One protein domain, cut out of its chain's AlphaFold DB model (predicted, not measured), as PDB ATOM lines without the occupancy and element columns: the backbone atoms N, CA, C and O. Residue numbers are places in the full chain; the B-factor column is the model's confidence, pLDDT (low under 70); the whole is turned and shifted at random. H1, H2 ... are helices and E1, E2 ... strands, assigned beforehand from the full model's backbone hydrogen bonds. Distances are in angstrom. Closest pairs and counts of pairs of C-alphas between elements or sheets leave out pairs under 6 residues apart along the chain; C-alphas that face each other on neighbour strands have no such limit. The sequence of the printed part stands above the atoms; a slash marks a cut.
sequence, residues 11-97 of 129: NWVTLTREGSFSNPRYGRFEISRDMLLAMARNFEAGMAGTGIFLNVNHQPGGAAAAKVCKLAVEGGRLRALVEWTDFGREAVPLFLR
ATOM      1  N   ASN A  11     -10.545  14.114 -44.869       89.56
ATOM      2  CA  ASN A  11     -11.323  15.286 -45.275       89.56
ATOM      3  C   ASN A  11     -11.443  16.293 -44.135       89.56
ATOM      4  O   ASN A  11     -11.543  15.923 -42.966       89.56
ATOM      5  N   TRP A  12     -11.499  17.577 -44.484       90.56
ATOM      6  CA  TRP A  12     -11.780  18.643 -43.528       90.56
ATOM      7  C   TRP A  12     -13.283  18.808 -43.305       90.56
ATOM      8  O   TRP A  12     -14.005  19.265 -44.193       90.56
ATOM      9  N   VAL A  13     -13.745  18.527 -42.088       90.62
ATOM     10  CA  VAL A  13     -15.144  18.675 -41.663       90.62
ATOM     11  C   VAL A  13     -15.270  19.842 -40.688       90.62
ATOM     12  O   VAL A  13     -14.391  20.069 -39.865       90.62
ATOM     13  N   THR A  14     -16.360  20.605 -40.773       92.25
ATOM     14  CA  THR A  14     -16.660  21.652 -39.780       92.25
ATOM     15  C   THR A  14     -17.339  21.025 -38.566       92.25
ATOM     16  O   THR A  14     -18.390  20.409 -38.720       92.25
ATOM     17  N   LEU A  15     -16.758  21.201 -37.377       89.94
ATOM     18  CA  LEU A  15     -17.338  20.727 -36.118       89.94
ATOM     19  C   LEU A  15     -18.292  21.760 -35.519       89.94
ATOM     20  O   LEU A  15     -19.433  21.452 -35.189       89.94
ATOM     21  N   THR A  16     -17.823  22.998 -35.388       93.19
ATOM     22  CA  THR A  16     -18.615  24.105 -34.852       93.19
ATOM     23  C   THR A  16     -18.155  25.436 -35.440       93.19
ATOM     24  O   THR A  16     -17.121  25.514 -36.109       93.19
ATOM     25  N   ARG A  17     -18.939  26.485 -35.204       94.88
ATOM     26  CA  ARG A  17     -18.656  27.859 -35.623       94.88
ATOM     27  C   ARG A  17     -18.706  28.801 -34.429       94.88
ATOM     28  O   ARG A  17     -19.373  28.508 -33.441       94.88
ATOM     29  N   GLU A  18     -18.043  29.934 -34.572       94.94
ATOM     30  CA  GLU A  18     -18.172  31.055 -33.651       94.94
ATOM     31  C   GLU A  18     -19.580  31.662 -33.719       94.94
ATOM     32  O   GLU A  18     -20.275  31.571 -34.740       94.94
ATOM     33  N   GLY A  19     -19.995  32.287 -32.620       95.00
ATOM     34  CA  GLY A  19     -21.225  33.069 -32.536       95.00
ATOM     35  C   GLY A  19     -22.069  32.763 -31.306       95.00
ATOM     36  O   GLY A  19     -21.692  31.977 -30.436       95.00
ATOM     37  N   SER A  20     -23.236  33.402 -31.251       95.56
ATOM     38  CA  SER A  20     -24.197  33.240 -30.164       95.56
ATOM     39  C   SER A  20     -25.236  32.177 -30.526       95.56
ATOM     40  O   SER A  20     -25.848  32.195 -31.598       95.56
ATOM     41  N   PHE A  21     -25.465  31.254 -29.604       94.62
ATOM     42  CA  PHE A  21     -26.397  30.144 -29.727       94.62
ATOM     43  C   PHE A  21     -27.427  30.213 -28.603       94.62
ATOM     44  O   PHE A  21     -27.183  30.791 -27.547       94.62
ATOM     45  N   SER A  22     -28.597  29.626 -28.831       94.69
ATOM     46  CA  SER A  22     -29.639  29.500 -27.816       94.69
ATOM     47  C   SER A  22     -30.135  28.064 -27.786       94.69
ATOM     48  O   SER A  22     -30.432  27.484 -28.833       94.69
ATOM     49  N   ASN A  23     -30.203  27.481 -26.593       92.62
ATOM     50  CA  ASN A  23     -30.761  26.159 -26.363       92.62
ATOM     51  C   ASN A  23     -31.848  26.252 -25.277       92.62
ATOM     52  O   ASN A  23     -31.572  26.820 -24.223       92.62
ATOM     53  N   PRO A  24     -33.042  25.657 -25.464       93.50
ATOM     54  CA  PRO A  24     -34.116  25.702 -24.467       93.50
ATOM     55  C   PRO A  24     -33.717  25.209 -23.069       93.50
ATOM     56  O   PRO A  24     -34.276  25.665 -22.080       93.50
ATOM     57  N   ARG A  25     -32.752  24.283 -22.980       94.06
ATOM     58  CA  ARG A  25     -32.247  23.737 -21.714       94.06
ATOM     59  C   ARG A  25     -31.096  24.548 -21.119       94.06
ATOM     60  O   ARG A  25     -31.004  24.645 -19.902       94.06
ATOM     61  N   TYR A  26     -30.202  25.074 -21.956       89.44
ATOM     62  CA  TYR A  26     -28.944  25.700 -21.513       89.44
ATOM     63  C   TYR A  26     -28.935  27.232 -21.630       89.44
ATOM     64  O   TYR A  26     -27.944  27.865 -21.285       89.44
ATOM     65  N   GLY A  27     -30.023  27.837 -22.110       94.38
ATOM     66  CA  GLY A  27     -30.116  29.275 -22.337       94.38
ATOM     67  C   GLY A  27     -29.265  29.750 -23.516       94.38
ATOM     68  O   GLY A  27     -28.933  28.981 -24.428       94.38
ATOM     69  N   ARG A  28     -28.944  31.049 -23.513       95.19
ATOM     70  CA  ARG A  28     -28.064  31.670 -24.504       95.19
ATOM     71  C   ARG A  28     -26.608  31.487 -24.081       95.19
ATOM     72  O   ARG A  28     -26.259  31.776 -22.943       95.19
ATOM     73  N   PHE A  29     -25.772  31.050 -25.013       94.31
ATOM     74  CA  PHE A  29     -24.333  30.907 -24.815       94.31
ATOM     75  C   PHE A  29     -23.579  31.355 -26.062       94.31
ATOM     76  O   PHE A  29     -24.147  31.423 -27.153       94.31
ATOM     77  N   GLU A  30     -22.294  31.647 -25.907       95.56
ATOM     78  CA  GLU A  30     -21.441  32.094 -27.001       95.56
ATOM     79  C   GLU A  30     -20.255  31.158 -27.175       95.56
ATOM     80  O   GLU A  30     -19.704  30.632 -26.209       95.56
ATOM     81  N   ILE A  31     -19.877  30.949 -28.431       95.31
ATOM     82  CA  ILE A  31     -18.634  30.283 -28.796       95.31
ATOM     83  C   ILE A  31     -17.732  31.357 -29.388       95.31
ATOM     84  O   ILE A  31     -17.965  31.818 -30.508       95.31
ATOM     85  N   SER A  32     -16.728  31.776 -28.620       96.12
ATOM     86  CA  SER A  32     -15.753  32.771 -29.062       96.12
ATOM     87  C   SER A  32     -14.608  32.130 -29.846       96.12
ATOM     88  O   SER A  32     -14.328  30.932 -29.729       96.12
ATOM     89  N   ARG A  33     -13.890  32.954 -30.613       95.19
ATOM     90  CA  ARG A  33     -12.673  32.539 -31.320       95.19
ATOM     91  C   ARG A  33     -11.614  31.964 -30.387       95.19
ATOM     92  O   ARG A  33     -11.005  30.942 -30.701       95.19
ATOM     93  N   ASP A  34     -11.423  32.581 -29.226       96.25
ATOM     94  CA  ASP A  34     -10.417  32.148 -28.254       96.25
ATOM     95  C   ASP A  34     -10.719  30.758 -27.698       96.25
ATOM     96  O   ASP A  34      -9.796  29.964 -27.506       96.25
ATOM     97  N   MET A  35     -12.003  30.422 -27.525       96.31
ATOM     98  CA  MET A  35     -12.416  29.068 -27.155       96.31
ATOM     99  C   MET A  35     -12.045  28.059 -28.241       96.31
ATOM    100  O   MET A  35     -11.502  27.000 -27.925       96.31
ATOM    101  N   LEU A  36     -12.279  28.378 -29.519       95.75
ATOM    102  CA  LEU A  36     -11.907  27.483 -30.619       95.75
ATOM    103  C   LEU A  36     -10.391  27.289 -30.711       95.75
ATOM    104  O   LEU A  36      -9.916  26.168 -30.898       95.75
ATOM    105  N   LEU A  37      -9.624  28.367 -30.542       95.62
ATOM    106  CA  LEU A  37      -8.164  28.304 -30.524       95.62
ATOM    107  C   LEU A  37      -7.648  27.495 -29.329       95.62
ATOM    108  O   LEU A  37      -6.707  26.718 -29.482       95.62
ATOM    109  N   ALA A  38      -8.270  27.631 -28.156       95.81
ATOM    110  CA  ALA A  38      -7.941  26.819 -26.989       95.81
ATOM    111  C   ALA A  38      -8.212  25.330 -27.242       95.81
ATOM    112  O   ALA A  38      -7.361  24.502 -26.932       95.81
ATOM    113  N   MET A  39      -9.335  24.981 -27.879       94.38
ATOM    114  CA  MET A  39      -9.631  23.594 -28.258       94.38
ATOM    115  C   MET A  39      -8.574  23.020 -29.208       94.38
ATOM    116  O   MET A  39      -8.114  21.899 -28.998       94.38
ATOM    117  N   ALA A  40      -8.152  23.785 -30.220       93.81
ATOM    118  CA  ALA A  40      -7.107  23.352 -31.145       93.81
ATOM    119  C   ALA A  40      -5.755  23.145 -30.437       93.81
ATOM    120  O   ALA A  40      -5.109  22.121 -30.647       93.81
ATOM    121  N   ARG A  41      -5.361  24.064 -29.541       95.69
ATOM    122  CA  ARG A  41      -4.135  23.922 -28.734       95.69
ATOM    123  C   ARG A  41      -4.184  22.709 -27.809       95.69
ATOM    124  O   ARG A  41      -3.214  21.967 -27.738       95.69
ATOM    125  N   ASN A  42      -5.308  22.486 -27.129       94.38
ATOM    126  CA  ASN A  42      -5.463  21.353 -26.216       94.38
ATOM    127  C   ASN A  42      -5.414  20.014 -26.960       94.38
ATOM    128  O   ASN A  42      -4.893  19.035 -26.427       94.38
ATOM    129  N   PHE A  43      -5.946  19.976 -28.184       93.44
ATOM    130  CA  PHE A  43      -5.856  18.807 -29.048       93.44
ATOM    131  C   PHE A  43      -4.411  18.514 -29.455       93.44
ATOM    132  O   PHE A  43      -3.957  17.388 -29.282       93.44
ATOM    133  N   GLU A  44      -3.682  19.526 -29.933       91.75
ATOM    134  CA  GLU A  44      -2.274  19.384 -30.327       91.75
ATOM    135  C   GLU A  44      -1.388  18.974 -29.140       91.75
ATOM    136  O   GLU A  44      -0.519  18.118 -29.268       91.75
ATOM    137  N   ALA A  45      -1.664  19.520 -27.954       93.50
ATOM    138  CA  ALA A  45      -0.979  19.161 -26.715       93.50
ATOM    139  C   ALA A  45      -1.376  17.777 -26.164       93.50
ATOM    140  O   ALA A  45      -0.898  17.384 -25.102       93.50
ATOM    141  N   GLY A  46      -2.283  17.050 -26.829       90.88
ATOM    142  CA  GLY A  46      -2.724  15.730 -26.390       90.88
ATOM    143  C   GLY A  46      -3.411  15.734 -25.024       90.88
ATOM    144  O   GLY A  46      -3.402  14.712 -24.344       90.88
ATOM    145  N   MET A  47      -4.026  16.851 -24.606       90.44
ATOM    146  CA  MET A  47      -4.590  16.989 -23.253       90.44
ATOM    147  C   MET A  47      -5.686  15.965 -22.934       90.44
ATOM    148  O   MET A  47      -5.915  15.651 -21.771       90.44
ATOM    149  N   ALA A  48      -6.357  15.423 -23.952       85.62
ATOM    150  CA  ALA A  48      -7.342  14.356 -23.781       85.62
ATOM    151  C   ALA A  48      -6.716  12.999 -23.392       85.62
ATOM    152  O   ALA A  48      -7.447  12.082 -23.018       85.62
ATOM    153  N   GLY A  49      -5.396  12.827 -23.551       84.69
ATOM    154  CA  GLY A  49      -4.656  11.589 -23.270       84.69
ATOM    155  C   GLY A  49      -5.033  10.388 -24.149       84.69
ATOM    156  O   GLY A  49      -4.443   9.319 -24.030       84.69
ATOM    157  N   THR A  50      -6.017  10.546 -25.033       85.69
ATOM    158  CA  THR A  50      -6.596   9.499 -25.877       85.69
ATOM    159  C   THR A  50      -6.936  10.064 -27.252       85.69
ATOM    160  O   THR A  50      -7.140  11.268 -27.424       85.69
ATOM    161  N   GLY A  51      -6.987   9.188 -28.257       83.69
ATOM    162  CA  GLY A  51      -7.437   9.580 -29.590       83.69
ATOM    163  C   GLY A  51      -8.910   9.988 -29.575       83.69
ATOM    164  O   GLY A  51      -9.738   9.314 -28.965       83.69
ATOM    165  N   ILE A  52      -9.245  11.074 -30.274       86.19
ATOM    166  CA  ILE A  52     -10.632  11.522 -30.416       86.19
ATOM    167  C   ILE A  52     -11.256  10.848 -31.638       86.19
ATOM    168  O   ILE A  52     -10.756  10.964 -32.761       86.19
ATOM    169  N   PHE A  53     -12.376  10.167 -31.414       87.44
ATOM    170  CA  PHE A  53     -13.106   9.417 -32.430       87.44
ATOM    171  C   PHE A  53     -14.535   9.948 -32.584       87.44
ATOM    172  O   PHE A  53     -15.191  10.304 -31.606       87.44
ATOM    173  N   LEU A  54     -15.020   9.997 -33.823       82.50
ATOM    174  CA  LEU A  54     -16.391  10.368 -34.162       82.50
ATOM    175  C   LEU A  54     -17.251   9.108 -34.274       82.50
ATOM    176  O   LEU A  54     -16.968   8.238 -35.096       82.50
ATOM    177  N   ASN A  55     -18.329   9.035 -33.494       80.94
ATOM    178  CA  ASN A  55     -19.276   7.916 -33.505       80.94
ATOM    179  C   ASN A  55     -20.588   8.324 -34.189       80.94
ATOM    180  O   ASN A  55     -21.106   9.410 -33.938       80.94
ATOM    181  N   VAL A  56     -21.141   7.456 -35.046       70.50
ATOM    182  CA  VAL A  56     -22.398   7.724 -35.784       70.50
ATOM    183  C   VAL A  56     -23.646   7.337 -34.986       70.50
ATOM    184  O   VAL A  56     -24.729   7.859 -35.235       70.50
ATOM    185  N   ASN A  57     -23.514   6.452 -34.002       65.69
ATOM    186  CA  ASN A  57     -24.620   6.069 -33.138       65.69
ATOM    187  C   ASN A  57     -24.074   5.721 -31.753       65.69
ATOM    188  O   ASN A  57     -22.991   5.148 -31.653       65.69
ATOM    189  N   HIS A  58     -24.821   6.019 -30.692       61.66
ATOM    190  CA  HIS A  58     -24.455   5.659 -29.315       61.66
ATOM    191  C   HIS A  58     -24.585   4.142 -29.041       61.66
ATOM    192  O   HIS A  58     -24.911   3.745 -27.927       61.66
ATOM    193  N   GLN A  59     -24.387   3.281 -30.048       56.41
ATOM    194  CA  GLN A  59     -24.442   1.830 -29.887       56.41
ATOM    195  C   GLN A  59     -23.141   1.320 -29.250       56.41
ATOM    196  O   GLN A  59     -22.072   1.487 -29.847       56.41
ATOM    197  N   PRO A  60     -23.211   0.669 -28.074       46.69
ATOM    198  CA  PRO A  60     -22.061  -0.006 -27.488       46.69
ATOM    199  C   PRO A  60     -21.604  -1.125 -28.436       46.69
ATOM    200  O   PRO A  60     -22.400  -1.988 -28.795       46.69
ATOM    201  N   GLY A  61     -20.345  -1.084 -28.878       52.12
ATOM    202  CA  GLY A  61     -19.756  -2.077 -29.790       52.12
ATOM    203  C   GLY A  61     -19.669  -1.661 -31.265       52.12
ATOM    204  O   GLY A  61     -19.076  -2.386 -32.056       52.12
ATOM    205  N   GLY A  62     -20.211  -0.497 -31.649       56.56
ATOM    206  CA  GLY A  62     -20.020   0.051 -32.995       56.56
ATOM    207  C   GLY A  62     -18.602   0.592 -33.203       56.56
ATOM    208  O   GLY A  62     -18.072   1.294 -32.342       56.56
ATOM    209  N   ALA A  63     -17.993   0.294 -34.354       65.62
ATOM    210  CA  ALA A  63     -16.724   0.898 -34.750       65.62
ATOM    211  C   ALA A  63     -16.874   2.423 -34.915       65.62
ATOM    212  O   ALA A  63     -17.901   2.912 -35.394       65.62
ATOM    213  N   ALA A  64     -15.841   3.183 -34.545       77.25
ATOM    214  CA  ALA A  64     -15.812   4.622 -34.787       77.25
ATOM    215  C   ALA A  64     -15.915   4.924 -36.289       77.25
ATOM    216  O   ALA A  64     -15.302   4.250 -37.117       77.25
ATOM    217  N   ALA A  65     -16.669   5.959 -36.653       83.31
ATOM    218  CA  ALA A  65     -16.851   6.372 -38.041       83.31
ATOM    219  C   ALA A  65     -15.644   7.139 -38.589       83.31
ATOM    220  O   ALA A  65     -15.313   7.026 -39.768       83.31
ATOM    221  N   ALA A  66     -14.970   7.911 -37.742       85.69
ATOM    222  CA  ALA A  66     -13.734   8.570 -38.125       85.69
ATOM    223  C   ALA A  66     -12.841   8.837 -36.919       85.69
ATOM    224  O   ALA A  66     -13.319   8.966 -35.790       85.69
ATOM    225  N   LYS A  67     -11.544   8.973 -37.173       89.06
ATOM    226  CA  LYS A  67     -10.571   9.482 -36.207       89.06
ATOM    227  C   LYS A  67     -10.276  10.943 -36.523       89.06
ATOM    228  O   LYS A  67     -10.056  11.287 -37.682       89.06
ATOM    229  N   VAL A  68     -10.256  11.799 -35.505       90.50
ATOM    230  CA  VAL A  68      -9.781  13.179 -35.654       90.50
ATOM    231  C   VAL A  68      -8.255  13.156 -35.649       90.50
ATOM    232  O   VAL A  68      -7.643  12.710 -34.681       90.50
ATOM    233  N   CYS A  69      -7.648  13.626 -36.735       90.94
ATOM    234  CA  CYS A  69      -6.197  13.662 -36.910       90.94
ATOM    235  C   CYS A  69      -5.616  15.048 -36.626       90.94
ATOM    236  O   CYS A  69      -4.506  15.148 -36.119       90.94
ATOM    237  N   LYS A  70      -6.355  16.117 -36.943       92.50
ATOM    238  CA  LYS A  70      -5.924  17.501 -36.708       92.50
ATOM    239  C   LYS A  70      -7.118  18.414 -36.470       92.50
ATOM    240  O   LYS A  70      -8.165  18.209 -37.081       92.50
ATOM    241  N   LEU A  71      -6.941  19.444 -35.646       94.00
ATOM    242  CA  LEU A  71      -7.882  20.557 -35.520       94.00
ATOM    243  C   LEU A  71      -7.258  21.847 -36.057       94.00
ATOM    244  O   LEU A  71      -6.081  22.120 -35.836       94.00
ATOM    245  N   ALA A  72      -8.057  22.646 -36.753       94.00
ATOM    246  CA  ALA A  72      -7.679  23.970 -37.230       94.00
ATOM    247  C   ALA A  72      -8.860  24.934 -37.096       94.00
ATOM    248  O   ALA A  72     -10.019  24.525 -37.168       94.00
ATOM    249  N   VAL A  73      -8.570  26.220 -36.914       94.62
ATOM    250  CA  VAL A  73      -9.587  27.275 -36.899       94.62
ATOM    251  C   VAL A  73      -9.454  28.087 -38.181       94.62
ATOM    252  O   VAL A  73      -8.434  28.733 -38.401       94.62
ATOM    253  N   GLU A  74     -10.485  28.062 -39.022       93.44
ATOM    254  CA  GLU A  74     -10.510  28.741 -40.321       93.44
ATOM    255  C   GLU A  74     -11.826  29.502 -40.492       93.44
ATOM    256  O   GLU A  74     -12.903  28.925 -40.342       93.44
ATOM    257  N   GLY A  75     -11.758  30.798 -40.816       90.44
ATOM    258  CA  GLY A  75     -12.942  31.607 -41.139       90.44
ATOM    259  C   GLY A  75     -14.032  31.601 -40.059       90.44
ATOM    260  O   GLY A  75     -15.216  31.511 -40.385       90.44
ATOM    261  N   GLY A  76     -13.645  31.620 -38.781       92.12
ATOM    262  CA  GLY A  76     -14.582  31.569 -37.655       92.12
ATOM    263  C   GLY A  76     -15.178  30.182 -37.388       92.12
ATOM    264  O   GLY A  76     -16.262  30.059 -36.814       92.12
ATOM    265  N   ARG A  77     -14.535  29.116 -37.878       94.12
ATOM    266  CA  ARG A  77     -15.011  27.735 -37.754       94.12
ATOM    267  C   ARG A  77     -13.914  26.831 -37.235       94.12
ATOM    268  O   ARG A  77     -12.784  26.884 -37.711       94.12
ATOM    269  N   LEU A  78     -14.277  25.939 -36.321       95.06
ATOM    270  CA  LEU A  78     -13.421  24.834 -35.919       95.06
ATOM    271  C   LEU A  78     -13.586  23.707 -36.935       95.06
ATOM    272  O   LEU A  78     -14.675  23.139 -37.084       95.06
ATOM    273  N   ARG A  79     -12.502  23.391 -37.631       94.75
ATOM    274  CA  ARG A  79     -12.428  22.319 -38.615       94.75
ATOM    275  C   ARG A  79     -11.574  21.181 -38.082       94.75
ATOM    276  O   ARG A  79     -10.547  21.403 -37.448       94.75
ATOM    277  N   ALA A  80     -12.004  19.964 -38.370       92.94
ATOM    278  CA  ALA A  80     -11.289  18.743 -38.057       92.94
ATOM    279  C   ALA A  80     -10.877  18.045 -39.348       92.94
ATOM    280  O   ALA A  80     -11.718  17.812 -40.217       92.94
ATOM    281  N   LEU A  81      -9.598  17.697 -39.455       92.44
ATOM    282  CA  LEU A  81      -9.134  16.734 -40.438       92.44
ATOM    283  C   LEU A  81      -9.463  15.351 -39.893       92.44
ATOM    284  O   LEU A  81      -8.946  14.963 -38.843       92.44
ATOM    285  N   VAL A  82     -10.343  14.640 -40.586       91.44
ATOM    286  CA  VAL A  82     -10.823  13.333 -40.144       91.44
ATOM    287  C   VAL A  82     -10.397  12.250 -41.118       91.44
ATOM    288  O   VAL A  82     -10.586  12.393 -42.324       91.44
ATOM    289  N   GLU A  83      -9.838  11.170 -40.582       89.94
ATOM    290  CA  GLU A  83      -9.589   9.931 -41.312       89.94
ATOM    291  C   GLU A  83     -10.814   9.029 -41.160       89.94
ATOM    292  O   GLU A  83     -11.182   8.645 -40.043       89.94
ATOM    293  N   TRP A  84     -11.468   8.712 -42.276       84.75
ATOM    294  CA  TRP A  84     -12.677   7.892 -42.273       84.75
ATOM    295  C   TRP A  84     -12.356   6.403 -42.164       84.75
ATOM    296  O   TRP A  84     -11.443   5.896 -42.815       84.75
ATOM    297  N   THR A  85     -13.164   5.687 -41.385       84.62
ATOM    298  CA  THR A  85     -13.226   4.222 -41.447       84.62
ATOM    299  C   THR A  85     -14.197   3.792 -42.544       84.62
ATOM    300  O   THR A  85     -15.065   4.567 -42.954       84.62
ATOM    301  N   ASP A  86     -14.091   2.547 -43.006       81.69
ATOM    302  CA  ASP A  86     -15.026   1.982 -43.991       81.69
ATOM    303  C   ASP A  86     -16.475   2.087 -43.509       81.69
ATOM    304  O   ASP A  86     -17.347   2.561 -44.236       81.69
ATOM    305  N   PHE A  87     -16.689   1.803 -42.223       79.94
ATOM    306  CA  PHE A  87     -17.972   1.992 -41.557       79.94
ATOM    307  C   PHE A  87     -18.479   3.441 -41.644       79.94
ATOM    308  O   PHE A  87     -19.635   3.683 -41.993       79.94
ATOM    309  N   GLY A  88     -17.626   4.429 -41.358       75.50
ATOM    310  CA  GLY A  88     -18.009   5.837 -41.456       75.50
ATOM    311  C   GLY A  88     -18.365   6.270 -42.877       75.50
ATOM    312  O   GLY A  88     -19.314   7.041 -43.060       75.50
ATOM    313  N   ARG A  89     -17.655   5.741 -43.883       77.69
ATOM    314  CA  ARG A  89     -17.927   6.019 -45.302       77.69
ATOM    315  C   ARG A  89     -19.303   5.537 -45.738       77.69
ATOM    316  O   ARG A  89     -19.957   6.224 -46.515       77.69
ATOM    317  N   GLU A  90     -19.761   4.402 -45.228       75.88
ATOM    318  CA  GLU A  90     -21.102   3.898 -45.525       75.88
ATOM    319  C   GLU A  90     -22.173   4.640 -44.717       75.88
ATOM    320  O   GLU A  90     -23.214   5.039 -45.249       75.88
ATOM    321  N   ALA A  91     -21.910   4.890 -43.435       72.75
ATOM    322  CA  ALA A  91     -22.919   5.396 -42.517       72.75
ATOM    323  C   ALA A  91     -23.271   6.882 -42.740       72.75
ATOM    324  O   ALA A  91     -24.441   7.259 -42.628       72.75
ATOM    325  N   VAL A  92     -22.302   7.740 -43.087       68.19
ATOM    326  CA  VAL A  92     -22.533   9.196 -43.218       68.19
ATOM    327  C   VAL A  92     -23.411   9.572 -44.422       68.19
ATOM    328  O   VAL A  92     -24.389  10.307 -44.230       68.19
ATOM    329  N   PRO A  93     -23.171   9.066 -45.648       64.75
ATOM    330  CA  PRO A  93     -24.062   9.316 -46.779       64.75
ATOM    331  C   PRO A  93     -25.467   8.762 -46.537       64.75
ATOM    332  O   PRO A  93     -26.456   9.392 -46.919       64.75
ATOM    333  N   LEU A  94     -25.579   7.605 -45.874       57.41
ATOM    334  CA  LEU A  94     -26.867   7.010 -45.517       57.41
ATOM    335  C   LEU A  94     -27.631   7.872 -44.507       57.41
ATOM    336  O   LEU A  94     -28.835   8.081 -44.674       57.41
ATOM    337  N   PHE A  95     -26.945   8.435 -43.510       53.66
ATOM    338  CA  PHE A  95     -27.544   9.355 -42.547       53.66
ATOM    339  C   PHE A  95     -28.063  10.627 -43.225       53.66
ATOM    340  O   PHE A  95     -29.223  10.999 -43.028       53.66
ATOM    341  N   LEU A  96     -27.255  11.242 -44.097       58.59
ATOM    342  CA  LEU A  96     -27.652  12.436 -44.845       58.59
ATOM    343  C   LEU A  96     -28.851  12.152 -45.760       58.59
ATOM    344  O   LEU A  96     -29.827  12.898 -45.748       58.59
ATOM    345  N   ARG A  97     -28.840  11.030 -46.489       55.62
ATOM    346  CA  ARG A  97     -29.973  10.593 -47.325       55.62
ATOM    347  C   ARG A  97     -31.239  10.370 -46.502       55.62
ATOM    348  O   ARG A  97     -32.329  10.707 -46.959       55.62
TER     349      ARG A  97
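This is residues 11 to 97 of the 129 residues of an uncharacterized protein of Chromobacterium vaccinii (UniProt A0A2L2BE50). A strongly twisted sheet of three strands has the helix H1 packed slantwise on one face; at one end of its strands the chain turns off into the hairpin E2 and E3, and at the other end into the helix H2. A long loop, residues 45 to 65, leads from H1 to E4. The 87 printed residues follow the order E1 E2 E3 H1 E4 E5 H2; the larger sheet runs E1 E5 E4, antiparallel, and the class is mixed. The whole is only just loose, close to compact, with a radius of gyration of the C-alphas of 14.6 A and spans of 34 by 33 by 25 A.

E1, residues 11 to 17, begins at C-alpha 11 (-11.323, 15.286, -45.275). E5, residues 77 to 84, and E4, residues 66 to 74, each measure 20.5 A. H1 is residues 33 to 44, 16.8 A; E2 is residues 19 to 23 and E3 residues 27 to 31. H2, residues 86 to 97, 17.6 A, ends at C-alpha 97 (-29.973, 10.593, -47.325).

Between the antiparallel neighbours E1 and E5, N 13 and O 80 are within hydrogen-bond range at 2.8 A, and in the hairpin E4 and E5, N 79 and O 72 are within hydrogen-bond range at 2.8 A. E4 bends by 69 degrees at residue 69. H1 is on the sheet at a height of 8.8 A, over E4 and only just over E5, with 3 C-alphas; its closest C-alphas to E4 are Ala 40 and Leu 71, 5.2 A. E1 runs on into E2 at 73 degrees; N 21 and O 29 of E2 and E3 are 2.8 A apart. H2 only grazes the sheet with residues 86 to 92, and is apart from H1. Every O i to N i+4 pair is within hydrogen-bond range in H1, 6 of 8 in H2.

The C-alphas of Gly 27 and Asp 86, the two farthest apart, are 38.0 A apart. The printed part has no cut, and H1 to E4 is the long link. Residues 57 to 63 and 92 to 97 have pLDDT under 70.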